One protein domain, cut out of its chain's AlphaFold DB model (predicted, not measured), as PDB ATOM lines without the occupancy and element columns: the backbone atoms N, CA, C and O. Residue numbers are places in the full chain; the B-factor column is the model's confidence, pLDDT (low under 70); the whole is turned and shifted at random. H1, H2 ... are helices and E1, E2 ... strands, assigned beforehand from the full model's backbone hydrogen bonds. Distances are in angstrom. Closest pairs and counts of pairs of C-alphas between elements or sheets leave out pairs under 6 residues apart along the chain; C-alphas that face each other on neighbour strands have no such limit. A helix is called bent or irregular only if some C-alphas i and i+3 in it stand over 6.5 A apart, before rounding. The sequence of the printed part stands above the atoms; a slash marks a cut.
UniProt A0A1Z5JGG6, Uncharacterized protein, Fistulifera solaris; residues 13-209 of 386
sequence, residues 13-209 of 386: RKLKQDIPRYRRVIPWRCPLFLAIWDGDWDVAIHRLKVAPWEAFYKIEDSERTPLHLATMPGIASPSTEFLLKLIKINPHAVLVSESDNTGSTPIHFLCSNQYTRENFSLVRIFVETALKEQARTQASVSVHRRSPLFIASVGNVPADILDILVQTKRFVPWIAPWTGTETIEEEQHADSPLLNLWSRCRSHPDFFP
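This is residues 13 to 209 of the 386 residues of an uncharacterized protein of Fistulifera solaris (UniProt A0A1Z5JGG6). The chain is wound in stacked turns that make two layers of helices: H1, H4, H7 and H10 stand side by side in one row, and H2, H5, H9 and H11 make a second row packed on it, running the other way. A small two-strand sheet, E1 and E2, lies at one end of the stack; H12 packs on H10 at the other end, and residues 201 to 209, of which 201 to 203 belong to H12, stick out. The printed part has 197 residues, with named elements in the order E1, H1, H2, H3, E2, then H4 to H12; E1 and E2 are parallel. The class is mostly helix. The whole is compact, with a radius of gyration of the C-alphas of 17.0 A, yet elongated, spanning 56 by 32 by 30 A.

The sheet holds E1, residues 23 to 25, and E2, residues 57 to 59; E1 begins at C-alpha 23 (-20.868, 29.082, 78.919). Between them lie H1, residues 31 to 37, H2, residues 41 to 50, and H3, residues 52 to 56. H4 is residues 66 to 71, H5 residues 80 to 89, H6 residues 91 to 95, H7 residues 106 to 112 and H8 residues 114 to 118. H9, residues 120 to 137, is the longest helix at 25.8 A, beginning at C-alpha 120 (2.971, 10.614, 71.432). H10 is residues 148 to 154. H11, residues 159 to 170, measures 19.0 A and is irregular: C-alphas 167 and 170 are 7.2 A apart. H12, residues 193 to 203, measures 15.2 A and ends at C-alpha 203 (13.771, -1.261, 87.629).

E1 and E2 are parallel neighbours at 41 degrees, with N 25 and O 58 at 2.9 A, within hydrogen-bond range. With H1, H2 and H3 they form a strand-helix-strand unit, two parallel neighbour strands with helices between. H1 and H2 touch as a helical hairpin, closest at the C-alphas of Ala 35 and Ala 44, 5.2 A. H1 touches H4 at a shallow tilt of 13 degrees, the same way; the closest C-alphas, of Ile 36 and Ala 70, are 6.1 A apart. H3 touches H4, with the C-alphas of Ala 55 and Pro 66 closest at 6.0 A. H4 and H5 are a helical hairpin, with the C-alphas of Leu 67 and Leu 86 closest at 6.6 A. H4 touches H7, and H7 touches H10, the same way at 15 and 9 degrees; their closest C-alphas are His 68 to Pro 106 and His 108 to Pro 148, each 4.6 A. H6 touches residues 126 to 134 of H9 alone, with the C-alphas of Val 94 and Ala 130 closest at 5.8 A. H9 touches H11 the same way at a shallow tilt of 13 degrees, with the C-alphas of Phe 120 and Ile 161 closest at 5.8 A. H8 touches no helix but is near H11. H10 touches H12, with the C-alphas of Phe 150 and Pro 193 closest at 4.9 A. H1, H2, H4, H5, H7, H9, H10 and H12 have every O i to N i+4 pair within hydrogen-bond range; H11 has 5 of 8, and H3, H6 and H8 each have 0 of 1 but 2 of 2 O i to N i+3 pairs.

The C-alphas farthest apart, of Arg 29 and Pro 209, are 56.4 A apart. The printed part has no cut. The link from H11 to H12, residues 171 to 192, is long. The mean pLDDT of the printed part is 83.5; residues 13 to 17, 101, 143 and 178 to 209 are under 70.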
ATOM      1  N   ARG A  13     -13.398  36.492  64.715       63.38
ATOM      2  CA  ARG A  13     -12.620  37.746  64.717       63.38
ATOM      3  C   ARG A  13     -12.306  38.229  66.132       63.38
ATOM      4  O   ARG A  13     -11.177  38.641  66.364       63.38
ATOM      5  N   LYS A  14     -13.258  38.139  67.067       59.78
ATOM      6  CA  LYS A  14     -13.046  38.533  68.474       59.78
ATOM      7  C   LYS A  14     -12.126  37.567  69.233       59.78
ATOM      8  O   LYS A  14     -11.276  37.998  70.001       59.78
ATOM      9  N   LEU A  15     -12.216  36.268  68.950       61.22
ATOM     10  CA  LEU A  15     -11.386  35.239  69.589       61.22
ATOM     11  C   LEU A  15      -9.894  35.317  69.232       61.22
ATOM     12  O   LEU A  15      -9.083  34.698  69.913       61.22
ATOM     13  N   LYS A  16      -9.499  36.068  68.192       58.56
ATOM     14  CA  LYS A  16      -8.078  36.207  67.829       58.56
ATOM     15  C   LYS A  16      -7.244  36.926  68.896       58.56
ATOM     16  O   LYS A  16      -6.031  36.747  68.896       58.56
ATOM     17  N   GLN A  17      -7.863  37.705  69.783       62.19
ATOM     18  CA  GLN A  17      -7.155  38.462  70.823       62.19
ATOM     19  C   GLN A  17      -7.704  38.216  72.234       62.19
ATOM     20  O   GLN A  17      -6.931  38.268  73.182       62.19
ATOM     21  N   ASP A  18      -8.973  37.820  72.378       78.25
ATOM     22  CA  ASP A  18      -9.579  37.630  73.699       78.25
ATOM     23  C   ASP A  18      -9.518  36.177  74.203       78.25
ATOM     24  O   ASP A  18      -9.510  35.205  73.436       78.25
ATOM     25  N   ILE A  19      -9.510  36.031  75.531       83.88
ATOM     26  CA  ILE A  19      -9.800  34.768  76.217       83.88
ATOM     27  C   ILE A  19     -11.267  34.397  75.924       83.88
ATOM     28  O   ILE A  19     -12.160  35.228  76.133       83.88
ATOM     29  N   PRO A  20     -11.562  33.175  75.438       89.12
ATOM     30  CA  PRO A  20     -12.932  32.769  75.159       89.12
ATOM     31  C   PRO A  20     -13.797  32.811  76.419       89.12
ATOM     32  O   PRO A  20     -13.417  32.322  77.482       89.12
ATOM     33  N   ARG A  21     -15.014  33.347  76.282       91.56
ATOM     34  CA  ARG A  21     -16.028  33.274  77.338       91.56
ATOM     35  C   ARG A  21     -16.705  31.914  77.294       91.56
ATOM     36  O   ARG A  21     -17.412  31.610  76.334       91.56
ATOM     37  N   TYR A  22     -16.510  31.133  78.348       94.88
ATOM     38  CA  TYR A  22     -17.153  29.836  78.488       94.88
ATOM     39  C   TYR A  22     -18.586  29.980  78.993       94.88
ATOM     40  O   TYR A  22     -18.856  30.740  79.925       94.88
ATOM     41  N   ARG A  23     -19.505  29.218  78.399       96.50
ATOM     42  CA  ARG A  23     -20.868  29.082  78.919       96.50
ATOM     43  C   ARG A  23     -20.917  27.892  79.868       96.50
ATOM     44  O   ARG A  23     -20.609  26.777  79.460       96.50
ATOM     45  N   ARG A  24     -21.339  28.123  81.108       96.62
ATOM     46  CA  ARG A  24     -21.624  27.036  82.046       96.62
ATOM     47  C   ARG A  24     -22.947  26.364  81.680       96.62
ATOM     48  O   ARG A  24     -23.910  27.054  81.329       96.62
ATOM     49  N   VAL A  25     -22.949  25.038  81.672       97.12
ATOM     50  CA  VAL A  25     -24.118  24.211  81.381       97.12
ATOM     51  C   VAL A  25     -24.112  22.964  82.254       97.12
ATOM     52  O   VAL A  25     -23.066  22.426  82.614       97.12
ATOM     53  N   ILE A  26     -25.305  22.458  82.521       96.50
ATOM     54  CA  ILE A  26     -25.509  21.142  83.113       96.50
ATOM     55  C   ILE A  26     -25.187  20.056  82.058       96.50
ATOM     56  O   ILE A  26     -25.675  20.184  80.928       96.50
ATOM     57  N   PRO A  27     -24.421  18.986  82.373       91.88
ATOM     58  CA  PRO A  27     -23.920  18.027  81.377       91.88
ATOM     59  C   PRO A  27     -24.998  17.441  80.458       91.88
ATOM     60  O   PRO A  27     -24.880  17.521  79.237       91.88
ATOM     61  N   TRP A  28     -26.110  16.962  81.023       93.44
ATOM     62  CA  TRP A  28     -27.215  16.348  80.271       93.44
ATOM     63  C   TRP A  28     -28.048  17.331  79.435       93.44
ATOM     64  O   TRP A  28     -28.959  16.925  78.718       93.44
ATOM     65  N   ARG A  29     -27.756  18.636  79.504       95.19
ATOM     66  CA  ARG A  29     -28.352  19.661  78.630       95.19
ATOM     67  C   ARG A  29     -27.460  20.030  77.444       95.19
ATOM     68  O   ARG A  29     -27.849  20.877  76.640       95.19
ATOM     69  N   CYS A  30     -26.278  19.427  77.327       97.00
ATOM     70  CA  CYS A  30     -25.348  19.644  76.228       97.00
ATOM     71  C   CYS A  30     -25.197  18.350  75.411       97.00
ATOM     72  O   CYS A  30     -24.555  17.410  75.882       97.00
ATOM     73  N   PRO A  31     -25.734  18.291  74.179       98.00
ATOM     74  CA  PRO A  31     -25.621  17.101  73.339       98.00
ATOM     75  C   PRO A  31     -24.174  16.676  73.064       98.00
ATOM     76  O   PRO A  31     -23.898  15.483  73.020       98.00
ATOM     77  N   LEU A  32     -23.238  17.627  72.926       98.19
ATOM     78  CA  LEU A  32     -21.817  17.297  72.779       98.19
ATOM     79  C   LEU A  32     -21.251  16.583  74.015       98.19
ATOM     80  O   LEU A  32     -20.471  15.651  73.855       98.19
ATOM     81  N   PHE A  33     -21.629  16.990  75.232       97.69
ATOM     82  CA  PHE A  33     -21.158  16.314  76.446       97.69
ATOM     83  C   PHE A  33     -21.704  14.893  76.557       97.69
ATOM     84  O   PHE A  33     -20.932  13.997  76.878       97.69
ATOM     85  N   LEU A  34     -22.986  14.685  76.242       97.06
ATOM     86  CA  LEU A  34     -23.592  13.351  76.220       97.06
ATOM     87  C   LEU A  34     -22.889  12.431  75.213       97.06
ATOM     88  O   LEU A  34     -22.439  11.359  75.589       97.06
ATOM     89  N   ALA A  35     -22.683  12.895  73.977       97.31
ATOM     90  CA  ALA A  35     -22.013  12.098  72.949       97.31
ATOM     91  C   ALA A  35     -20.575  11.702  73.339       97.31
ATOM     92  O   ALA A  35     -20.161  10.574  73.099       97.31
ATOM     93  N   ILE A  36     -19.816  12.612  73.967       97.00
ATOM     94  CA  ILE A  36     -18.462  12.307  74.464       97.00
ATOM     95  C   ILE A  36     -18.512  11.292  75.606       97.00
ATOM     96  O   ILE A  36     -17.687  10.385  75.648       97.00
ATOM     97  N   TRP A  37     -19.455  11.460  76.533       95.00
ATOM     98  CA  TRP A  37     -19.610  10.573  77.683       95.00
ATOM     99  C   TRP A  37     -19.950   9.143  77.258       95.00
ATOM    100  O   TRP A  37     -19.367   8.191  77.771       95.00
ATOM    101  N   ASP A  38     -20.832   9.013  76.270       95.06
ATOM    102  CA  ASP A  38     -21.247   7.729  75.704       95.06
ATOM    103  C   ASP A  38     -20.179   7.120  74.773       95.06
ATOM    104  O   ASP A  38     -20.306   5.974  74.343       95.06
ATOM    105  N   GLY A  39     -19.115   7.867  74.457       94.88
ATOM    106  CA  GLY A  39     -18.071   7.445  73.523       94.88
ATOM    107  C   GLY A  39     -18.525   7.401  72.060       94.88
ATOM    108  O   GLY A  39     -17.860   6.779  71.232       94.88
ATOM    109  N   ASP A  40     -19.639   8.057  71.719       96.25
ATOM    110  CA  ASP A  40     -20.149   8.155  70.352       96.25
ATOM    111  C   ASP A  40     -19.421   9.279  69.595       96.25
ATOM    112  O   ASP A  40     -19.884  10.421  69.459       96.25
ATOM    113  N   TRP A  41     -18.210   8.957  69.132       95.38
ATOM    114  CA  TRP A  41     -17.321   9.913  68.473       95.38
ATOM    115  C   TRP A  41     -17.881  10.439  67.153       95.38
ATOM    116  O   TRP A  41     -17.620  11.594  66.815       95.38
ATOM    117  N   ASP A  42     -18.675   9.653  66.426       95.69
ATOM    118  CA  ASP A  42     -19.288  10.084  65.168       95.69
ATOM    119  C   ASP A  42     -20.368  11.138  65.419       95.69
ATOM    120  O   ASP A  42     -20.366  12.202  64.778       95.69
ATOM    121  N   VAL A  43     -21.239  10.906  66.408       96.88
ATOM    122  CA  VAL A  43     -22.223  11.901  66.847       96.88
ATOM    123  C   VAL A  43     -21.519  13.135  67.406       96.88
ATOM    124  O   VAL A  43     -21.899  14.255  67.055       96.88
ATOM    125  N   ALA A  44     -20.449  12.978  68.188       97.88
ATOM    126  CA  ALA A  44     -19.675  14.106  68.705       97.88
ATOM    127  C   ALA A  44     -19.011  14.925  67.573       97.88
ATOM    128  O   ALA A  44     -19.097  16.159  67.550       97.88
ATOM    129  N   ILE A  45     -18.409  14.267  66.573       97.12
ATOM    130  CA  ILE A  45     -17.814  14.907  65.388       97.12
ATOM    131  C   ILE A  45     -18.879  15.637  64.572       97.12
ATOM    132  O   ILE A  45     -18.613  16.759  64.111       97.12
ATOM    133  N   HIS A  46     -20.046  15.021  64.358       96.69
ATOM    134  CA  HIS A  46     -21.186  15.644  63.686       96.69
ATOM    135  C   HIS A  46     -21.672  16.858  64.477       96.69
ATOM    136  O   HIS A  46     -21.861  17.933  63.899       96.69
ATOM    137  N   ARG A  47     -21.768  16.739  65.805       97.38
ATOM    138  CA  ARG A  47     -22.193  17.827  66.683       97.38
ATOM    139  C   ARG A  47     -21.267  19.031  66.582       97.38
ATOM    140  O   ARG A  47     -21.750  20.144  66.413       97.38
ATOM    141  N   LEU A  48     -19.954  18.814  66.543       96.94
ATOM    142  CA  LEU A  48     -18.980  19.885  66.301       96.94
ATOM    143  C   LEU A  48     -19.098  20.533  64.911       96.94
ATOM    144  O   LEU A  48     -18.654  21.667  64.746       96.94
ATOM    145  N   LYS A  49     -19.666  19.849  63.904       96.25
ATOM    146  CA  LYS A  49     -19.952  20.459  62.589       96.25
ATOM    147  C   LYS A  49     -21.159  21.395  62.670       96.25
ATOM    148  O   LYS A  49     -21.093  22.497  62.139       96.25
ATOM    149  N   VAL A  50     -22.242  20.961  63.320       97.06
ATOM    150  CA  VAL A  50     -23.516  21.707  63.352       97.06
ATOM    151  C   VAL A  50     -23.592  22.749  64.471       97.06
ATOM    152  O   VAL A  50     -24.296  23.744  64.334       97.06
ATOM    153  N   ALA A  51     -22.863  22.538  65.568       97.06
ATOM    154  CA  ALA A  51     -22.885  23.364  66.772       97.06
ATOM    155  C   ALA A  51     -21.471  23.549  67.372       97.06
ATOM    156  O   ALA A  51     -21.224  23.172  68.520       97.06
ATOM    157  N   PRO A  52     -20.516  24.154  66.636       96.69
ATOM    158  CA  PRO A  52     -19.128  24.309  67.091       96.69
ATOM    159  C   PRO A  52     -18.981  25.143  68.374       96.69
ATOM    160  O   PRO A  52     -17.994  24.998  69.090       96.69
ATOM    161  N   TRP A  53     -19.954  26.002  68.701       95.88
ATOM    162  CA  TRP A  53     -19.946  26.786  69.941       95.88
ATOM    163  C   TRP A  53     -20.054  25.919  71.208       95.88
ATOM    164  O   TRP A  53     -19.663  26.379  72.277       95.88
ATOM    165  N   GLU A  54     -20.528  24.670  71.113       97.50
ATOM    166  CA  GLU A  54     -20.566  23.745  72.258       97.50
ATOM    167  C   GLU A  54     -19.164  23.355  72.739       97.50
ATOM    168  O   GLU A  54     -18.988  23.035  73.912       97.50
ATOM    169  N   ALA A  55     -18.137  23.493  71.890       97.75
ATOM    170  CA  ALA A  55     -16.736  23.351  72.291       97.75
ATOM    171  C   ALA A  55     -16.294  24.390  73.347       97.75
ATOM    172  O   ALA A  55     -15.262  24.212  73.994       97.75
ATOM    173  N   PHE A  56     -17.062  25.473  73.524       97.38
ATOM    174  CA  PHE A  56     -16.819  26.553  74.488       97.38
ATOM    175  C   PHE A  56     -17.720  26.444  75.724       97.38
ATOM    176  O   PHE A  56     -17.941  27.428  76.436       97.38
ATOM    177  N   TYR A  57     -18.289  25.268  75.984       97.88
ATOM    178  CA  TYR A  57     -19.059  25.025  77.197       97.88
ATOM    179  C   TYR A  57     -18.168  24.491  78.324       97.88
ATOM    180  O   TYR A  57     -17.114  23.899  78.085       97.88
ATOM    181  N   LYS A  58     -18.600  24.732  79.561       97.19
ATOM    182  CA  LYS A  58     -18.047  24.163  80.792       97.19
ATOM    183  C   LYS A  58     -19.167  23.494  81.575       97.19
ATOM    184  O   LYS A  58     -20.282  24.016  81.593       97.19
ATOM    185  N   ILE A  59     -18.870  22.390  82.243       96.31
ATOM    186  CA  ILE A  59     -19.772  21.815  83.243       96.31
ATOM    187  C   ILE A  59     -19.883  22.786  84.429       96.31
ATOM    188  O   ILE A  59     -18.879  23.367  84.834       96.31
ATOM    189  N   GLU A  60     -21.096  23.009  84.945       93.88
ATOM    190  CA  GLU A  60     -21.364  23.976  86.026       93.88
ATOM    191  C   GLU A  60     -20.546  23.719  87.300       93.88
ATOM    192  O   GLU A  60     -19.955  24.667  87.815       93.88
ATOM    193  N   ASP A  61     -20.462  22.462  87.744       92.31
ATOM    194  CA  ASP A  61     -19.863  22.111  89.041       92.31
ATOM    195  C   ASP A  61     -18.358  21.808  88.967       92.31
ATOM    196  O   ASP A  61     -17.617  22.086  89.907       92.31
ATOM    197  N   SER A  62     -17.888  21.261  87.840       94.12
ATOM    198  CA  SER A  62     -16.487  20.847  87.665       94.12
ATOM    199  C   SER A  62     -15.670  21.742  86.750       94.12
ATOM    200  O   SER A  62     -14.473  21.544  86.607       94.12
ATOM    201  N   GLU A  63     -16.288  22.699  86.062       95.19
ATOM    202  CA  GLU A  63     -15.639  23.519  85.034       95.19
ATOM    203  C   GLU A  63     -14.975  22.744  83.877       95.19
ATOM    204  O   GLU A  63     -14.318  23.346  83.020       95.19
ATOM    205  N   ARG A  64     -15.206  21.429  83.773       96.06
ATOM    206  CA  ARG A  64     -14.682  20.598  82.685       96.06
ATOM    207  C   ARG A  64     -15.239  21.042  81.339       96.06
ATOM    208  O   ARG A  64     -16.440  21.255  81.166       96.06
ATOM    209  N   THR A  65     -14.350  21.153  80.362       97.50
ATOM    210  CA  THR A  65     -14.680  21.423  78.953       97.50
ATOM    211  C   THR A  65     -14.884  20.114  78.184       97.50
ATOM    212  O   THR A  65     -14.510  19.050  78.683       97.50
ATOM    213  N   PRO A  66     -15.405  20.147  76.942       98.06
ATOM    214  CA  PRO A  66     -15.496  18.943  76.113       98.06
ATOM    215  C   PRO A  66     -14.145  18.251  75.923       98.06
ATOM    216  O   PRO A  66     -14.079  17.027  75.882       98.06
ATOM    217  N   LEU A  67     -13.061  19.033  75.880       97.50
ATOM    218  CA  LEU A  67     -11.713  18.493  75.771       97.50
ATOM    219  C   LEU A  67     -11.289  17.726  77.031       97.50
ATOM    220  O   LEU A  67     -10.674  16.681  76.884       97.50
ATOM    221  N   HIS A  68     -11.674  18.180  78.234       96.12
ATOM    222  CA  HIS A  68     -11.415  17.431  79.473       96.12
ATOM    223  C   HIS A  68     -12.053  16.048  79.417       96.12
ATOM    224  O   HIS A  68     -11.354  15.056  79.599       96.12
ATOM    225  N   LEU A  69     -13.357  15.988  79.122       95.69
ATOM    226  CA  LEU A  69     -14.096  14.725  79.075       95.69
ATOM    227  C   LEU A  69     -13.517  13.772  78.032       95.69
ATOM    228  O   LEU A  69     -13.329  12.599  78.322       95.69
ATOM    229  N   ALA A  70     -13.175  14.284  76.849       95.62
ATOM    230  CA  ALA A  70     -12.603  13.469  75.785       95.62
ATOM    231  C   ALA A  70     -11.235  12.878  76.165       95.62
ATOM    232  O   ALA A  70     -10.888  11.800  75.704       95.62
ATOM    233  N   THR A  71     -10.453  13.568  76.998       94.38
ATOM    234  CA  THR A  71      -9.154  13.072  77.489       94.38
ATOM    235  C   THR A  71      -9.246  12.252  78.775       94.38
ATOM    236  O   THR A  71      -8.268  11.607  79.148       94.38
ATOM    237  N   MET A  72     -10.392  12.282  79.459       92.31
ATOM    238  CA  MET A  72     -10.560  11.732  80.800       92.31
ATOM    239  C   MET A  72     -10.349  10.209  80.805       92.31
ATOM    240  O   MET A  72     -10.896   9.512  79.947       92.31
ATOM    241  N   PRO A  73      -9.585   9.662  81.769       88.19
ATOM    242  CA  PRO A  73      -9.470   8.219  81.935       88.19
ATOM    243  C   PRO A  73     -10.841   7.556  82.123       88.19
ATOM    244  O   PRO A  73     -11.717   8.106  82.788       88.19
ATOM    245  N   GLY A  74     -11.018   6.360  81.561       86.19
ATOM    246  CA  GLY A  74     -12.251   5.573  81.693       86.19
ATOM    247  C   GLY A  74     -13.342   5.896  80.668       86.19
ATOM    248  O   GLY A  74     -14.268   5.104  80.519       86.19
ATOM    249  N   ILE A  75     -13.217   6.992  79.918       85.44
ATOM    250  CA  ILE A  75     -14.001   7.195  78.695       85.44
ATOM    251  C   ILE A  75     -13.404   6.321  77.584       85.44
ATOM    252  O   ILE A  75     -12.197   6.052  77.579       85.44
ATOM    253  N   ALA A  76     -14.244   5.848  76.654       83.38
ATOM    254  CA  ALA A  76     -13.774   5.128  75.471       83.38
ATOM    255  C   ALA A  76     -12.640   5.912  74.782       83.38
ATOM    256  O   ALA A  76     -12.591   7.137  74.848       83.38
ATOM    257  N   SER A  77     -11.700   5.222  74.136       85.75
ATOM    258  CA  SER A  77     -10.577   5.910  73.487       85.75
ATOM    259  C   SER A  77     -11.104   6.846  72.390       85.75
ATOM    260  O   SER A  77     -11.706   6.352  71.432       85.75
ATOM    261  N   PRO A  78     -10.921   8.173  72.510       86.50
ATOM    262  CA  PRO A  78     -11.394   9.105  71.498       86.50
ATOM    263  C   PRO A  78     -10.630   8.902  70.195       86.50
ATOM    264  O   PRO A  78      -9.433   8.601  70.192       86.50
ATOM    265  N   SER A  79     -11.291   9.133  69.061       88.56
ATOM    266  CA  SER A  79     -10.567   9.180  67.792       88.56
ATOM    267  C   SER A  79      -9.600  10.371  67.785       88.56
ATOM    268  O   SER A  79      -9.925  11.473  68.243       88.56
ATOM    269  N   THR A  80      -8.396  10.179  67.232       91.19
ATOM    270  CA  THR A  80      -7.422  11.274  67.088       91.19
ATOM    271  C   THR A  80      -8.028  12.437  66.296       91.19
ATOM    272  O   THR A  80      -7.833  13.596  66.655       91.19
ATOM    273  N   GLU A  81      -8.831  12.144  65.266       93.69
ATOM    274  CA  GLU A  81      -9.546  13.156  64.479       93.69
ATOM    275  C   GLU A  81     -10.432  14.049  65.357       93.69
ATOM    276  O   GLU A  81     -10.407  15.276  65.219       93.69
ATOM    277  N   PHE A  82     -11.192  13.456  66.281       95.56
ATOM    278  CA  PHE A  82     -12.087  14.199  67.159       95.56
ATOM    279  C   PHE A  82     -11.325  15.168  68.071       95.56
ATOM    280  O   PHE A  82     -11.675  16.350  68.139       95.56
ATOM    281  N   LEU A  83     -10.248  14.704  68.713       96.06
ATOM    282  CA  LEU A  83      -9.421  15.548  69.581       96.06
ATOM    283  C   LEU A  83      -8.768  16.698  68.809       96.06
ATOM    284  O   LEU A  83      -8.843  17.852  69.237       96.06
ATOM    285  N   LEU A  84      -8.197  16.416  67.634       96.00
ATOM    286  CA  LEU A  84      -7.615  17.448  66.773       96.00
ATOM    287  C   LEU A  84      -8.658  18.481  66.342       96.00
ATOM    288  O   LEU A  84      -8.373  19.679  66.273       96.00
ATOM    289  N   LYS A  85      -9.891  18.041  66.085       97.06
ATOM    290  CA  LYS A  85     -10.995  18.929  65.733       97.06
ATOM    291  C   LYS A  85     -11.428  19.809  66.902       97.06
ATOM    292  O   LYS A  85     -11.642  21.002  66.688       97.06
ATOM    293  N   LEU A  86     -11.520  19.264  68.116       97.25
ATOM    294  CA  LEU A  86     -11.792  20.046  69.327       97.25
ATOM    295  C   LEU A  86     -10.720  21.115  69.549       97.25
ATOM    296  O   LEU A  86     -11.068  22.285  69.709       97.25
ATOM    297  N   ILE A  87      -9.440  20.740  69.477       97.19
ATOM    298  CA  ILE A  87      -8.308  21.667  69.623       97.19
ATOM    299  C   ILE A  87      -8.353  22.758  68.553       97.19
ATOM    300  O   ILE A  87      -8.162  23.932  68.850       97.19
ATOM    301  N   LYS A  88      -8.659  22.401  67.304       96.50
ATOM    302  CA  LYS A  88      -8.774  23.376  66.213       96.50
ATOM    303  C   LYS A  88      -9.910  24.381  66.438       96.50
ATOM    304  O   LYS A  88      -9.772  25.538  66.048       96.50
ATOM    305  N   ILE A  89     -11.035  23.946  67.007       96.56
ATOM    306  CA  ILE A  89     -12.192  24.811  67.277       96.56
ATOM    307  C   ILE A  89     -11.943  25.685  68.510       96.56
ATOM    308  O   ILE A  89     -12.223  26.882  68.464       96.56
ATOM    309  N   ASN A  90     -11.421  25.104  69.590       96.75
ATOM    310  CA  ASN A  90     -11.171  25.779  70.859       96.75
ATOM    311  C   ASN A  90      -9.778  25.414  71.414       96.75
ATOM    312  O   ASN A  90      -9.679  24.600  72.337       96.75
ATOM    313  N   PRO A  91      -8.696  26.025  70.896       96.81
ATOM    314  CA  PRO A  91      -7.336  25.707  71.332       96.81
ATOM    315  C   PRO A  91      -7.100  26.101  72.790       96.81
ATOM    316  O   PRO A  91      -6.412  25.389  73.509       96.81
ATOM    317  N   HIS A  92      -7.744  27.170  73.269       96.06
ATOM    318  CA  HIS A  92      -7.651  27.615  74.661       96.06
ATOM    319  C   HIS A  92      -8.106  26.550  75.670       96.06
ATOM    320  O   HIS A  92      -7.717  26.607  76.834       96.06
ATOM    321  N   ALA A  93      -8.934  25.580  75.266       96.69
ATOM    322  CA  ALA A  93      -9.407  24.525  76.160       96.69
ATOM    323  C   ALA A  93      -8.264  23.729  76.814       96.69
ATOM    324  O   ALA A  93      -8.468  23.217  77.909       96.69
ATOM    325  N   VAL A  94      -7.077  23.662  76.192       96.75
ATOM    326  CA  VAL A  94      -5.894  22.976  76.755       96.75
ATOM    327  C   VAL A  94      -5.343  23.644  78.021       96.75
ATOM    328  O   VAL A  94      -4.645  22.989  78.789       96.75
ATOM    329  N   LEU A  95      -5.648  24.931  78.234       95.62
ATOM    330  CA  LEU A  95      -5.220  25.724  79.395       95.62
ATOM    331  C   LEU A  95      -6.287  25.821  80.486       95.62
ATOM    332  O   LEU A  95      -6.050  26.409  81.536       95.62
ATOM    333  N   VAL A  96      -7.498  25.342  80.211       94.69
ATOM    334  CA  VAL A  96      -8.584  25.423  81.181       94.69
ATOM    335  C   VAL A  96      -8.344  24.372  82.255       94.69
ATOM    336  O   VAL A  96      -8.156  23.214  81.911       94.69
ATOM    337  N   SER A  97      -8.379  24.783  83.518       94.19
ATOM    338  CA  SER A  97      -8.382  23.893  84.680       94.19
ATOM    339  C   SER A  97      -9.812  23.580  85.116       94.19
ATOM    340  O   SER A  97     -10.691  24.444  85.024       94.19
ATOM    341  N   GLU A  98     -10.044  22.361  85.595       92.12
ATOM    342  CA  GLU A  98     -11.272  22.012  86.319       92.12
ATOM    343  C   GLU A  98     -11.328  22.655  87.722       92.12
ATOM    344  O   GLU A  98     -10.313  23.084  88.265       92.12
ATOM    345  N   SER A  99     -12.512  22.735  88.326       87.75
ATOM    346  CA  SER A  99     -12.713  23.343  89.651       87.75
ATOM    347  C   SER A  99     -12.919  22.337  90.781       87.75
ATOM    348  O   SER A  99     -12.823  22.716  91.944       87.75
ATOM    349  N   ASP A 100     -13.237  21.078  90.469       70.50
ATOM    350  CA  ASP A 100     -13.848  20.122  91.405       70.50
ATOM    351  C   ASP A 100     -12.875  19.342  92.296       70.50
ATOM    352  O   ASP A 100     -13.355  18.570  93.118       70.50
ATOM    353  N   ASN A 101     -11.554  19.540  92.170       64.81
ATOM    354  CA  ASN A 101     -10.546  19.351  93.242       64.81
ATOM    355  C   ASN A 101      -9.112  19.341  92.700       64.81
ATOM    356  O   ASN A 101      -8.174  19.759  93.384       64.81
ATOM    357  N   THR A 102      -8.908  18.847  91.477       78.31
ATOM    358  CA  THR A 102      -7.549  18.557  90.992       78.31
ATOM    359  C   THR A 102      -7.004  19.562  90.005       78.31
ATOM    360  O   THR A 102      -5.872  19.364  89.579       78.31
ATOM    361  N   GLY A 103      -7.787  20.586  89.625       88.38
ATOM    362  CA  GLY A 103      -7.434  21.621  88.633       88.38
ATOM    363  C   GLY A 103      -6.639  21.133  87.429       88.38
ATOM    364  O   GLY A 103      -5.931  21.901  86.770       88.38
ATOM    365  N   SER A 104      -6.834  19.852  87.128       93.12
ATOM    366  CA  SER A 104      -6.327  19.145  85.987       93.12
ATOM    367  C   SER A 104      -6.804  19.873  84.752       93.12
ATOM    368  O   SER A 104      -7.994  20.118  84.562       93.12
ATOM    369  N   THR A 105      -5.851  20.215  83.905       95.31
ATOM    370  CA  THR A 105      -6.121  20.567  82.515       95.31
ATOM    371  C   THR A 105      -6.285  19.294  81.680       95.31
ATOM    372  O   THR A 105      -5.887  18.211  82.122       95.31
ATOM    373  N   PRO A 106      -6.759  19.373  80.424       95.88
ATOM    374  CA  PRO A 106      -6.854  18.195  79.563       95.88
ATOM    375  C   PRO A 106      -5.522  17.453  79.362       95.88
ATOM    376  O   PRO A 106      -5.520  16.247  79.143       95.88
ATOM    377  N   ILE A 107      -4.375  18.139  79.483       95.31
ATOM    378  CA  ILE A 107      -3.051  17.498  79.387       95.31
ATOM    379  C   ILE A 107      -2.795  16.558  80.575       95.31
ATOM    380  O   ILE A 107      -2.180  15.511  80.392       95.31
ATOM    381  N   HIS A 108      -3.302  16.880  81.771       93.88
ATOM    382  CA  HIS A 108      -3.184  16.007  82.944       93.88
ATOM    383  C   HIS A 108      -3.900  14.676  82.697       93.88
ATOM    384  O   HIS A 108      -3.323  13.611  82.900       93.88
ATOM    385  N   PHE A 109      -5.128  14.741  82.179       92.75
ATOM    386  CA  PHE A 109      -5.909  13.560  81.813       92.75
ATOM    387  C   PHE A 109      -5.299  12.786  80.654       92.75
ATOM    388  O   PHE A 109      -5.237  11.560  80.689       92.75
ATOM    389  N   LEU A 110      -4.771  13.494  79.659       92.25
ATOM    390  CA  LEU A 110      -4.053  12.867  78.563       92.25
ATOM    391  C   LEU A 110      -2.852  12.060  79.092       92.25
ATOM    392  O   LEU A 110      -2.659  10.924  78.673       92.25
ATOM    393  N   CYS A 111      -2.092  12.582  80.057       91.38
ATOM    394  CA  CYS A 111      -0.936  11.885  80.632       91.38
ATOM    395  C   CYS A 111      -1.300  10.687  81.526       91.38
ATOM    396  O   CYS A 111      -0.465   9.801  81.700       91.38
ATOM    397  N   SER A 112      -2.519  10.627  82.075       88.94
ATOM    398  CA  SER A 112      -3.014   9.463  82.828       88.94
ATOM    399  C   SER A 112      -3.736   8.429  81.962       88.94
ATOM    400  O   SER A 112      -4.009   7.321  82.428       88.94
ATOM    401  N   ASN A 113      -4.042   8.753  80.704       83.69
ATOM    402  CA  ASN A 113      -4.792   7.878  79.814       83.69
ATOM    403  C   ASN A 113      -3.877   6.868  79.097       83.69
ATOM    404  O   ASN A 113      -2.845   7.219  78.522       83.69
ATOM    405  N   GLN A 114      -4.282   5.596  79.092       80.88
ATOM    406  CA  GLN A 114      -3.551   4.520  78.418       80.88
ATOM    407  C   GLN A 114      -3.482   4.732  76.900       80.88
ATOM    408  O   GLN A 114      -2.439   4.465  76.312       80.88
ATOM    409  N   TYR A 115      -4.538   5.284  76.290       78.44
ATOM    410  CA  TYR A 115      -4.597   5.593  74.855       78.44
ATOM    411  C   TYR A 115      -3.431   6.480  74.398       78.44
ATOM    412  O   TYR A 115      -2.857   6.311  73.324       78.44
ATOM    413  N   THR A 116      -3.034   7.417  75.252       72.31
ATOM    414  CA  THR A 116      -1.957   8.362  74.973       72.31
ATOM    415  C   THR A 116      -0.598   7.684  74.858       72.31
ATOM    416  O   THR A 116       0.266   8.181  74.137       72.31
ATOM    417  N   ARG A 117      -0.397   6.532  75.517       76.50
ATOM    418  CA  ARG A 117       0.875   5.796  75.467       76.50
ATOM    419  C   ARG A 117       1.237   5.370  74.047       76.50
ATOM    420  O   ARG A 117       2.413   5.245  73.740       76.50
ATOM    421  N   GLU A 118       0.253   5.202  73.176       80.50
ATOM    422  CA  GLU A 118       0.471   4.805  71.784       80.50
ATOM    423  C   GLU A 118       0.489   6.009  70.827       80.50
ATOM    424  O   GLU A 118       0.808   5.866  69.649       80.50
ATOM    425  N   ASN A 119       0.185   7.217  71.318       85.88
ATOM    426  CA  ASN A 119      -0.038   8.397  70.487       85.88
ATOM    427  C   ASN A 119       0.742   9.629  70.983       85.88
ATOM    428  O   ASN A 119       0.182  10.682  71.290       85.88
ATOM    429  N   PHE A 120       2.073   9.520  71.027       87.44
ATOM    430  CA  PHE A 120       2.971  10.614  71.432       87.44
ATOM    431  C   PHE A 120       2.823  11.882  70.566       87.44
ATOM    432  O   PHE A 120       3.018  12.997  71.054       87.44
ATOM    433  N   SER A 121       2.425  11.734  69.296       91.62
ATOM    434  CA  SER A 121       2.154  12.865  68.394       91.62
ATOM    435  C   SER A 121       1.020  13.749  68.917       91.62
ATOM    436  O   SER A 121       1.089  14.974  68.823       91.62
ATOM    437  N   LEU A 122       0.000  13.144  69.527       92.69
ATOM    438  CA  LEU A 122      -1.101  13.874  70.135       92.69
ATOM    439  C   LEU A 122      -0.635  14.686  71.349       92.69
ATOM    440  O   LEU A 122      -0.975  15.863  71.444       92.69
ATOM    441  N   VAL A 123       0.191  14.111  72.232       94.12
ATOM    442  CA  VAL A 123       0.763  14.851  73.377       94.12
ATOM    443  C   VAL A 123       1.534  16.072  72.899       94.12
ATOM    444  O   VAL A 123       1.341  17.165  73.432       94.12
ATOM    445  N   ARG A 124       2.357  15.909  71.858       95.38
ATOM    446  CA  ARG A 124       3.108  17.015  71.258       95.38
ATOM    447  C   ARG A 124       2.182  18.139  70.798       95.38
ATOM    448  O   ARG A 124       2.418  19.288  71.147       95.38
ATOM    449  N   ILE A 125       1.088  17.811  70.109       96.62
ATOM    450  CA  ILE A 125       0.104  18.803  69.649       96.62
ATOM    451  C   ILE A 125      -0.561  19.529  70.825       96.62
ATOM    452  O   ILE A 125      -0.731  20.748  70.773       96.62
ATOM    453  N   PHE A 126      -0.927  18.817  71.895       96.44
ATOM    454  CA  PHE A 126      -1.490  19.437  73.100       96.44
ATOM    455  C   PHE A 126      -0.499  20.409  73.749       96.44
ATOM    456  O   PHE A 126      -0.868  21.537  74.073       96.44
ATOM    457  N   VAL A 127       0.759  19.989  73.893       96.06
ATOM    458  CA  VAL A 127       1.844  20.797  74.456       96.06
ATOM    459  C   VAL A 127       2.116  22.041  73.611       96.06
ATOM    460  O   VAL A 127       2.115  23.150  74.139       96.06
ATOM    461  N   GLU A 128       2.290  21.893  72.299       96.62
ATOM    462  CA  GLU A 128       2.519  23.016  71.382       96.62
ATOM    463  C   GLU A 128       1.345  24.001  71.395       96.62
ATOM    464  O   GLU A 128       1.541  25.220  71.406       96.62
ATOM    465  N   THR A 129       0.116  23.481  71.452       96.75
ATOM    466  CA  THR A 129      -1.087  24.310  71.576       96.75
ATOM    467  C   THR A 129      -1.090  25.070  72.899       96.75
ATOM    468  O   THR A 129      -1.379  26.265  72.903       96.75
ATOM    469  N   ALA A 130      -0.729  24.425  74.010       95.69
ATOM    470  CA  ALA A 130      -0.662  25.071  75.317       95.69
ATOM    471  C   ALA A 130       0.388  26.187  75.352       95.69
ATOM    472  O   ALA A 130       0.076  27.298  75.774       95.69
ATOM    473  N   LEU A 131       1.591  25.936  74.828       94.31
ATOM    474  CA  LEU A 131       2.648  26.944  74.696       94.31
ATOM    475  C   LEU A 131       2.164  28.165  73.904       94.31
ATOM    476  O   LEU A 131       2.319  29.307  74.340       94.31
ATOM    477  N   LYS A 132       1.534  27.918  72.751       95.19
ATOM    478  CA  LYS A 132       1.012  28.970  71.876       95.19
ATOM    479  C   LYS A 132      -0.102  29.773  72.539       95.19
ATOM    480  O   LYS A 132      -0.091  31.002  72.476       95.19
ATOM    481  N   GLU A 133      -1.074  29.101  73.150       93.75
ATOM    482  CA  GLU A 133      -2.202  29.775  73.787       93.75
ATOM    483  C   GLU A 133      -1.768  30.543  75.032       93.75
ATOM    484  O   GLU A 133      -2.264  31.645  75.249       93.75
ATOM    485  N   GLN A 134      -0.804  30.036  75.804       91.94
ATOM    486  CA  GLN A 134      -0.321  30.733  76.992       91.94
ATOM    487  C   GLN A 134       0.469  31.987  76.626       91.94
ATOM    488  O   GLN A 134       0.262  33.037  77.232       91.94
ATOM    489  N   ALA A 135       1.304  31.915  75.584       91.19
ATOM    490  CA  ALA A 135       1.964  33.093  75.030       91.19
ATOM    491  C   ALA A 135       0.949  34.131  74.514       91.19
ATOM    492  O   ALA A 135       1.173  35.332  74.643       91.19
ATOM    493  N   ARG A 136      -0.180  33.675  73.952       90.19
ATOM    494  CA  ARG A 136      -1.236  34.545  73.416       90.19
ATOM    495  C   ARG A 136      -2.043  35.244  74.507       90.19
ATOM    496  O   ARG A 136      -2.343  36.424  74.361       90.19
ATOM    497  N   THR A 137      -2.464  34.522  75.541       87.81
ATOM    498  CA  THR A 137      -3.422  35.039  76.533       87.81
ATOM    499  C   THR A 137      -2.775  35.571  77.797       87.81
ATOM    500  O   THR A 137      -3.463  36.228  78.574       87.81
ATOM    501  N   GLN A 138      -1.495  35.259  78.033       83.19
ATOM    502  CA  GLN A 138      -0.834  35.457  79.329       83.19
ATOM    503  C   GLN A 138      -1.634  34.836  80.487       83.19
ATOM    504  O   GLN A 138      -1.519  35.265  81.635       83.19
ATOM    505  N   ALA A 139      -2.477  33.840  80.193       78.88
ATOM    506  CA  ALA A 139      -3.292  33.197  81.202       78.88
ATOM    507  C   ALA A 139      -2.378  32.495  82.208       78.88
ATOM    508  O   ALA A 139      -1.524  31.683  81.843       78.88
ATOM    509  N   SER A 140      -2.584  32.805  83.485       78.38
ATOM    510  CA  SER A 140      -2.042  31.998  84.564       78.38
ATOM    511  C   SER A 140      -2.883  30.729  84.657       78.38
ATOM    512  O   SER A 140      -4.071  30.791  84.979       78.38
ATOM    513  N   VAL A 141      -2.284  29.590  84.322       82.44
ATOM    514  CA  VAL A 141      -2.843  28.278  84.655       82.44
ATOM    515  C   VAL A 141      -2.505  28.032  86.118       82.44
ATOM    516  O   VAL A 141      -1.347  28.214  86.508       82.44
ATOM    517  N   SER A 142      -3.487  27.651  86.940       78.94
ATOM    518  CA  SER A 142      -3.189  27.326  88.333       78.94
ATOM    519  C   SER A 142      -2.210  26.159  88.355       78.94
ATOM    520  O   SER A 142      -2.492  25.094  87.805       78.94
ATOM    521  N   VAL A 143      -1.042  26.373  88.960       66.88
ATOM    522  CA  VAL A 143      -0.070  25.303  89.171       66.88
ATOM    523  C   VAL A 143      -0.703  24.348  90.168       66.88
ATOM    524  O   VAL A 143      -0.892  24.699  91.332       66.88
ATOM    525  N   HIS A 144      -1.102  23.178  89.686       70.62
ATOM    526  CA  HIS A 144      -1.740  22.186  90.534       70.62
ATOM    527  C   HIS A 144      -0.727  21.343  91.296       70.62
ATOM    528  O   HIS A 144       0.461  21.339  90.978       70.62
ATOM    529  N   ARG A 145      -1.221  20.597  92.295       75.88
ATOM    530  CA  ARG A 145      -0.407  19.687  93.119       75.88
ATOM    531  C   ARG A 145       0.373  18.659  92.312       75.88
ATOM    532  O   ARG A 145       1.407  18.224  92.783       75.88
ATOM    533  N   ARG A 146      -0.132  18.237  91.151       86.06
ATOM    534  CA  ARG A 146       0.508  17.254  90.271       86.06
ATOM    535  C   ARG A 146       0.496  17.811  88.861       86.06
ATOM    536  O   ARG A 146      -0.578  18.048  88.325       86.06
ATOM    537  N   SER A 147       1.662  18.003  88.268       89.88
ATOM    538  CA  SER A 147       1.806  18.393  86.872       89.88
ATOM    539  C   SER A 147       1.517  17.217  85.939       89.88
ATOM    540  O   SER A 147       1.559  16.048  86.344       89.88
ATOM    541  N   PRO A 148       1.301  17.489  84.644       93.12
ATOM    542  CA  PRO A 148       1.303  16.462  83.619       93.12
ATOM    543  C   PRO A 148       2.561  15.584  83.641       93.12
ATOM    544  O   PRO A 148       2.442  14.374  83.465       93.12
ATOM    545  N   LEU A 149       3.749  16.153  83.903       89.88
ATOM    546  CA  LEU A 149       4.992  15.382  84.007       89.88
ATOM    547  C   LEU A 149       4.961  14.398  85.185       89.88
ATOM    548  O   LEU A 149       5.357  13.243  85.013       89.88
ATOM    549  N   PHE A 150       4.455  14.816  86.349       87.06
ATOM    550  CA  PHE A 150       4.262  13.917  87.491       87.06
ATOM    551  C   PHE A 150       3.359  12.747  87.112       87.06
ATOM    552  O   PHE A 150       3.749  11.587  87.241       87.06
ATOM    553  N   ILE A 151       2.175  13.055  86.577       89.75
ATOM    554  CA  ILE A 151       1.176  12.048  86.207       89.75
ATOM    555  C   ILE A 151       1.754  11.069  85.179       89.75
ATOM    556  O   ILE A 151       1.609   9.858  85.333       89.75
ATOM    557  N   ALA A 152       2.459  11.582  84.169       88.88
ATOM    558  CA  ALA A 152       3.147  10.781  83.165       88.88
ATOM    559  C   ALA A 152       4.209   9.853  83.785       88.88
ATOM    560  O   ALA A 152       4.287   8.674  83.428       88.88
ATOM    561  N   SER A 153       5.011  10.365  84.726       83.06
ATOM    562  CA  SER A 153       6.079   9.597  85.378       83.06
ATOM    563  C   SER A 153       5.537   8.410  86.180       83.06
ATOM    564  O   SER A 153       6.057   7.302  86.047       83.06
ATOM    565  N   VAL A 154       4.437   8.611  86.914       85.00
ATOM    566  CA  VAL A 154       3.734   7.558  87.666       85.00
ATOM    567  C   VAL A 154       3.003   6.603  86.718       85.00
ATOM    568  O   VAL A 154       2.974   5.392  86.920       85.00
ATOM    569  N   GLY A 155       2.439   7.135  85.634       83.62
ATOM    570  CA  GLY A 155       1.617   6.407  84.673       83.62
ATOM    571  C   GLY A 155       2.374   5.492  83.708       83.62
ATOM    572  O   GLY A 155       1.772   5.080  82.718       83.62
ATOM    573  N   ASN A 156       3.654   5.174  83.934       78.19
ATOM    574  CA  ASN A 156       4.481   4.307  83.080       78.19
ATOM    575  C   ASN A 156       4.409   4.657  81.571       78.19
ATOM    576  O   ASN A 156       4.397   3.773  80.714       78.19
ATOM    577  N   VAL A 157       4.321   5.944  81.215       83.69
ATOM    578  CA  VAL A 157       4.217   6.369  79.803       83.69
ATOM    579  C   VAL A 157       5.558   6.214  79.061       83.69
ATOM    580  O   VAL A 157       6.594   6.190  79.724       83.69
ATOM    581  N   PRO A 158       5.607   6.110  77.721       85.94
ATOM    582  CA  PRO A 158       6.873   6.051  76.981       85.94
ATOM    583  C   PRO A 158       7.822   7.225  77.256       85.94
ATOM    584  O   PRO A 158       7.381   8.344  77.525       85.94
ATOM    585  N   ALA A 159       9.129   6.980  77.122       80.81
ATOM    586  CA  ALA A 159      10.171   7.987  77.343       80.81
ATOM    587  C   ALA A 159      10.007   9.226  76.444       80.81
ATOM    588  O   ALA A 159      10.226  10.342  76.906       80.81
ATOM    589  N   ASP A 160       9.527   9.052  75.211       85.69
ATOM    590  CA  ASP A 160       9.284  10.161  74.280       85.69
ATOM    591  C   ASP A 160       8.244  11.159  74.804       85.69
ATOM    592  O   ASP A 160       8.356  12.362  74.578       85.69
ATOM    593  N   ILE A 161       7.231  10.681  75.536       86.19
ATOM    594  CA  ILE A 161       6.219  11.549  76.155       86.19
ATOM    595  C   ILE A 161       6.855  12.363  77.279       86.19
ATOM    596  O   ILE A 161       6.628  13.568  77.371       86.19
ATOM    597  N   LEU A 162       7.679  11.721  78.107       85.88
ATOM    598  CA  LEU A 162       8.413  12.402  79.172       85.88
ATOM    599  C   LEU A 162       9.357  13.462  78.595       85.88
ATOM    600  O   LEU A 162       9.407  14.570  79.120       85.88
ATOM    601  N   ASP A 163      10.031  13.160  77.485       83.75
ATOM    602  CA  ASP A 163      10.878  14.119  76.779       83.75
ATOM    603  C   ASP A 163      10.082  15.338  76.290       83.75
ATOM    604  O   ASP A 163      10.429  16.477  76.608       83.75
ATOM    605  N   ILE A 164       8.958  15.106  75.601       88.25
ATOM    606  CA  ILE A 164       8.068  16.180  75.136       88.25
ATOM    607  C   ILE A 164       7.676  17.100  76.300       88.25
ATOM    608  O   ILE A 164       7.741  18.320  76.156       88.25
ATOM    609  N   LEU A 165       7.294  16.540  77.453       88.69
ATOM    610  CA  LEU A 165       6.890  17.322  78.625       88.69
ATOM    611  C   LEU A 165       8.074  18.082  79.242       88.69
ATOM    612  O   LEU A 165       7.945  19.267  79.546       88.69
ATOM    613  N   VAL A 166       9.244  17.453  79.381       84.75
ATOM    614  CA  VAL A 166      10.453  18.078  79.945       84.75
ATOM    615  C   VAL A 166      10.940  19.255  79.095       84.75
ATOM    616  O   VAL A 166      11.350  20.280  79.647       84.75
ATOM    617  N   GLN A 167      10.838  19.169  77.767       85.38
ATOM    618  CA  GLN A 167      11.214  20.262  76.862       85.38
ATOM    619  C   GLN A 167      10.390  21.543  77.091       85.38
ATOM    620  O   GLN A 167      10.858  22.646  76.799       85.38
ATOM    621  N   THR A 168       9.196  21.434  77.684       84.62
ATOM    622  CA  THR A 168       8.331  22.588  77.988       84.62
ATOM    623  C   THR A 168       8.760  23.397  79.209       84.62
ATOM    624  O   THR A 168       8.304  24.531  79.380       84.62
ATOM    625  N   LYS A 169       9.662  22.853  80.040       77.75
ATOM    626  CA  LYS A 169      10.050  23.395  81.354       77.75
ATOM    627  C   LYS A 169      10.435  24.875  81.327       77.75
ATOM    628  O   LYS A 169      10.135  25.615  82.261       77.75
ATOM    629  N   ARG A 170      11.091  25.321  80.251       75.19
ATOM    630  CA  ARG A 170      11.539  26.716  80.088       75.19
ATOM    631  C   ARG A 170      10.396  27.710  79.875       75.19
ATOM    632  O   ARG A 170      10.595  28.896  80.103       75.19
ATOM    633  N   PHE A 171       9.234  27.240  79.431       81.69
ATOM    634  CA  PHE A 171       8.151  28.096  78.951       81.69
ATOM    635  C   PHE A 171       6.896  28.008  79.819       81.69
ATOM    636  O   PHE A 171       6.235  29.019  80.036       81.69
ATOM    637  N   VAL A 172       6.563  26.815  80.322       85.25
ATOM    638  CA  VAL A 172       5.310  26.556  81.049       85.25
ATOM    639  C   VAL A 172       5.565  25.675  82.275       85.25
ATOM    640  O   VAL A 172       5.404  24.455  82.223       85.25
ATOM    641  N   PRO A 173       5.943  26.281  83.418       82.62
ATOM    642  CA  PRO A 173       6.302  25.542  84.630       82.62
ATOM    643  C   PRO A 173       5.199  24.626  85.172       82.62
ATOM    644  O   PRO A 173       5.500  23.683  85.883       82.62
ATOM    645  N   TRP A 174       3.927  24.868  84.849       88.75
ATOM    646  CA  TRP A 174       2.829  24.004  85.291       88.75
ATOM    647  C   TRP A 174       2.776  22.657  84.547       88.75
ATOM    648  O   TRP A 174       2.172  21.720  85.060       88.75
ATOM    649  N   ILE A 175       3.404  22.532  83.364       89.75
ATOM    650  CA  ILE A 175       3.510  21.247  82.645       89.75
ATOM    651  C   ILE A 175       4.631  20.383  83.236       89.75
ATOM    652  O   ILE A 175       4.469  19.175  83.404       89.75
ATOM    653  N   ALA A 176       5.767  21.015  83.534       85.44
ATOM    654  CA  ALA A 176       6.973  20.380  84.053       85.44
ATOM    655  C   ALA A 176       7.654  21.314  85.078       85.44
ATOM    656  O   ALA A 176       8.548  22.085  84.707       85.44
ATOM    657  N   PRO A 177       7.220  21.304  86.353       75.81
ATOM    658  CA  PRO A 177       7.702  22.233  87.369       75.81
ATOM    659  C   PRO A 177       9.169  21.996  87.733       75.81
ATOM    660  O   PRO A 177       9.716  20.901  87.615       75.81
ATOM    661  N   TRP A 178       9.831  23.066  88.178       57.00
ATOM    662  CA  TRP A 178      11.286  23.113  88.373       57.00
ATOM    663  C   TRP A 178      11.799  22.280  89.534       57.00
ATOM    664  O   TRP A 178      12.933  21.812  89.499       57.00
ATOM    665  N   THR A 179      10.976  22.158  90.559       52.47
ATOM    666  CA  THR A 179      11.399  21.818  91.911       52.47
ATOM    667  C   THR A 179      11.035  20.392  92.296       52.47
ATOM    668  O   THR A 179      11.471  19.927  93.341       52.47
ATOM    669  N   GLY A 180      10.195  19.710  91.506       54.25
ATOM    670  CA  GLY A 180       9.553  18.470  91.945       54.25
ATOM    671  C   GLY A 180       8.759  18.636  93.250       54.25
ATOM    672  O   GLY A 180       8.389  17.637  93.853       54.25
ATOM    673  N   THR A 181       8.498  19.877  93.699       49.16
ATOM    674  CA  THR A 181       7.759  20.205  94.936       49.16
ATOM    675  C   THR A 181       6.259  20.142  94.710       49.16
ATOM    676  O   THR A 181       5.500  20.973  95.201       49.16
ATOM    677  N   GLU A 182       5.835  19.193  93.898       62.59
ATOM    678  CA  GLU A 182       4.453  18.773  93.832       62.59
ATOM    679  C   GLU A 182       4.126  18.192  95.200       62.59
ATOM    680  O   GLU A 182       4.448  17.047  95.509       62.59
ATOM    681  N   THR A 183       3.630  19.051  96.091       50.25
ATOM    682  CA  THR A 183       3.341  18.689  97.471       50.25
ATOM    683  C   THR A 183       2.109  17.806  97.473       50.25
ATOM    684  O   THR A 183       0.983  18.239  97.209       50.25
ATOM    685  N   ILE A 184       2.322  16.531  97.769       53.69
ATOM    686  CA  ILE A 184       1.242  15.579  97.976       53.69
ATOM    687  C   ILE A 184       1.001  15.553  99.478       53.69
ATOM    688  O   ILE A 184       1.556  14.744 100.205       53.69
ATOM    689  N   GLU A 185       0.209  16.514  99.955       49.38
ATOM    690  CA  GLU A 185      -0.070  16.679 101.390       49.38
ATOM    691  C   GLU A 185      -0.790  15.467 102.017       49.38
ATOM    692  O   GLU A 185      -0.827  15.352 103.237       49.38
ATOM    693  N   GLU A 186      -1.352  14.562 101.206       50.78
ATOM    694  CA  GLU A 186      -2.222  13.468 101.670       50.78
ATOM    695  C   GLU A 186      -1.637  12.055 101.498       50.78
ATOM    696  O   GLU A 186      -2.158  11.108 102.079       50.78
ATOM    697  N   GLU A 187      -0.529  11.885 100.773       49.84
ATOM    698  CA  GLU A 187       0.169  10.598 100.670       49.84
ATOM    699  C   GLU A 187       1.571  10.781 101.246       49.84
ATOM    700  O   GLU A 187       2.455  11.328 100.590       49.84
ATOM    701  N   GLN A 188       1.794  10.281 102.464       46.59
ATOM    702  CA  GLN A 188       3.088  10.306 103.169       46.59
ATOM    703  C   GLN A 188       4.244   9.609 102.409       46.59
ATOM    704  O   GLN A 188       5.363   9.562 102.909       46.59
ATOM    705  N   HIS A 189       3.996   9.087 101.204       47.19
ATOM    706  CA  HIS A 189       4.929   8.297 100.399       47.19
ATOM    707  C   HIS A 189       4.910   8.641  98.907       47.19
ATOM    708  O   HIS A 189       5.396   7.851  98.101       47.19
ATOM    709  N   ALA A 190       4.304   9.754  98.493       48.16
ATOM    710  CA  ALA A 190       4.252  10.034  97.068       48.16
ATOM    711  C   ALA A 190       5.577  10.614  96.569       48.16
ATOM    712  O   ALA A 190       5.927  11.776  96.786       48.16
ATOM    713  N   ASP A 191       6.316   9.739  95.903       57.44
ATOM    714  CA  ASP A 191       7.607   9.993  95.301       57.44
ATOM    715  C   ASP A 191       7.562  11.181  94.328       57.44
ATOM    716  O   ASP A 191       6.681  11.261  93.471       57.44
ATOM    717  N   SER A 192       8.532  12.103  94.415       60.72
ATOM    718  CA  SER A 192       8.678  13.195  93.433       60.72
ATOM    719  C   SER A 192       8.735  12.642  91.992       60.72
ATOM    720  O   SER A 192       9.168  11.501  91.801       60.72
ATOM    721  N   PRO A 193       8.398  13.407  90.932       55.81
ATOM    722  CA  PRO A 193       8.539  12.918  89.555       55.81
ATOM    723  C   PRO A 193       9.952  12.436  89.259       55.81
ATOM    724  O   PRO A 193      10.138  11.468  88.534       55.81
ATOM    725  N   LEU A 194      10.952  13.110  89.835       57.50
ATOM    726  CA  LEU A 194      12.355  12.737  89.698       57.50
ATOM    727  C   LEU A 194      12.637  11.385  90.356       57.50
ATOM    728  O   LEU A 194      13.375  10.586  89.790       57.50
ATOM    729  N   LEU A 195      12.011  11.107  91.501       58.97
ATOM    730  CA  LEU A 195      12.095   9.822  92.189       58.97
ATOM    731  C   LEU A 195      11.384   8.710  91.409       58.97
ATOM    732  O   LEU A 195      11.968   7.651  91.213       58.97
ATOM    733  N   ASN A 196      10.203   8.968  90.850       58.00
ATOM    734  CA  ASN A 196       9.522   8.008  89.975       58.00
ATOM    735  C   ASN A 196      10.316   7.724  88.690       58.00
ATOM    736  O   ASN A 196      10.477   6.568  88.293       58.00
ATOM    737  N   LEU A 197      10.862   8.768  88.057       57.00
ATOM    738  CA  LEU A 197      11.748   8.638  86.899       57.00
ATOM    739  C   LEU A 197      12.997   7.821  87.248       57.00
ATOM    740  O   LEU A 197      13.370   6.924  86.492       57.00
ATOM    741  N   TRP A 198      13.606   8.087  88.402       60.66
ATOM    742  CA  TRP A 198      14.763   7.354  88.909       60.66
ATOM    743  C   TRP A 198      14.454   5.877  89.173       60.66
ATOM    744  O   TRP A 198      15.128   4.998  88.635       60.66
ATOM    745  N   SER A 199      13.411   5.592  89.955       58.09
ATOM    746  CA  SER A 199      12.971   4.233  90.283       58.09
ATOM    747  C   SER A 199      12.694   3.419  89.023       58.09
ATOM    748  O   SER A 199      13.056   2.245  88.951       58.09
ATOM    749  N   ARG A 200      12.142   4.060  87.989       56.44
ATOM    750  CA  ARG A 200      11.916   3.445  86.682       56.44
ATOM    751  C   ARG A 200      13.201   3.174  85.901       56.44
ATOM    752  O   ARG A 200      13.312   2.126  85.273       56.44
ATOM    753  N   CYS A 201      14.177   4.082  85.952       54.41
ATOM    754  CA  CYS A 201      15.500   3.833  85.370       54.41
ATOM    755  C   CYS A 201      16.198   2.649  86.057       54.41
ATOM    756  O   CYS A 201      16.899   1.884  85.402       54.41
ATOM    757  N   ARG A 202      15.972   2.464  87.364       54.84
ATOM    758  CA  ARG A 202      16.553   1.376  88.160       54.84
ATOM    759  C   ARG A 202      15.865   0.020  87.951       54.84
ATOM    760  O   ARG A 202      16.543  -1.005  87.979       54.84
ATOM    761  N   SER A 203      14.544  -0.013  87.767       50.28
ATOM    762  CA  SER A 203      13.771  -1.261  87.629       50.28
ATOM    763  C   SER A 203      13.866  -1.916  86.246       50.28
ATOM    764  O   SER A 203      13.513  -3.086  86.101       50.28
ATOM    765  N   HIS A 204      14.385  -1.201  85.246       50.59
ATOM    766  CA  HIS A 204      14.652  -1.719  83.906       50.59
ATOM    767  C   HIS A 204      16.165  -1.693  83.614       50.59
ATOM    768  O   HIS A 204      16.643  -0.779  82.950       50.59
ATOM    769  N   PRO A 205      16.948  -2.678  84.096       42.94
ATOM    770  CA  PRO A 205      18.409  -2.692  83.943       42.94
ATOM    771  C   PRO A 205      18.881  -2.759  82.479       42.94
ATOM    772  O   PRO A 205      19.933  -2.212  82.158       42.94
ATOM    773  N   ASP A 206      18.075  -3.323  81.571       44.53
ATOM    774  CA  ASP A 206      18.341  -3.320  80.119       44.53
ATOM    775  C   ASP A 206      18.292  -1.910  79.503       44.53
ATOM    776  O   ASP A 206      18.796  -1.675  78.406       44.53
ATOM    777  N   PHE A 207      17.703  -0.952  80.220       38.12
ATOM    778  CA  PHE A 207      17.679   0.460  79.854       38.12
ATOM    779  C   PHE A 207      18.982   1.185  80.253       38.12
ATOM    780  O   PHE A 207      19.244   2.275  79.747       38.12
ATOM    781  N   PHE A 208      19.796   0.602  81.149       46.94
ATOM    782  CA  PHE A 208      20.904   1.287  81.826       46.94
ATOM    783  C   PHE A 208      22.049   0.355  82.284       46.94
ATOM    784  O   PHE A 208      22.230   0.125  83.484       46.94
ATOM    785  N   PRO A 209      22.932  -0.115  81.385       44.47
ATOM    786  CA  PRO A 209      24.239  -0.604  81.804       44.47
ATOM    787  C   PRO A 209      25.124   0.605  82.152       44.47
ATOM    788  O   PRO A 209      25.772   1.193  81.286       44.47
TER     789      PRO A 209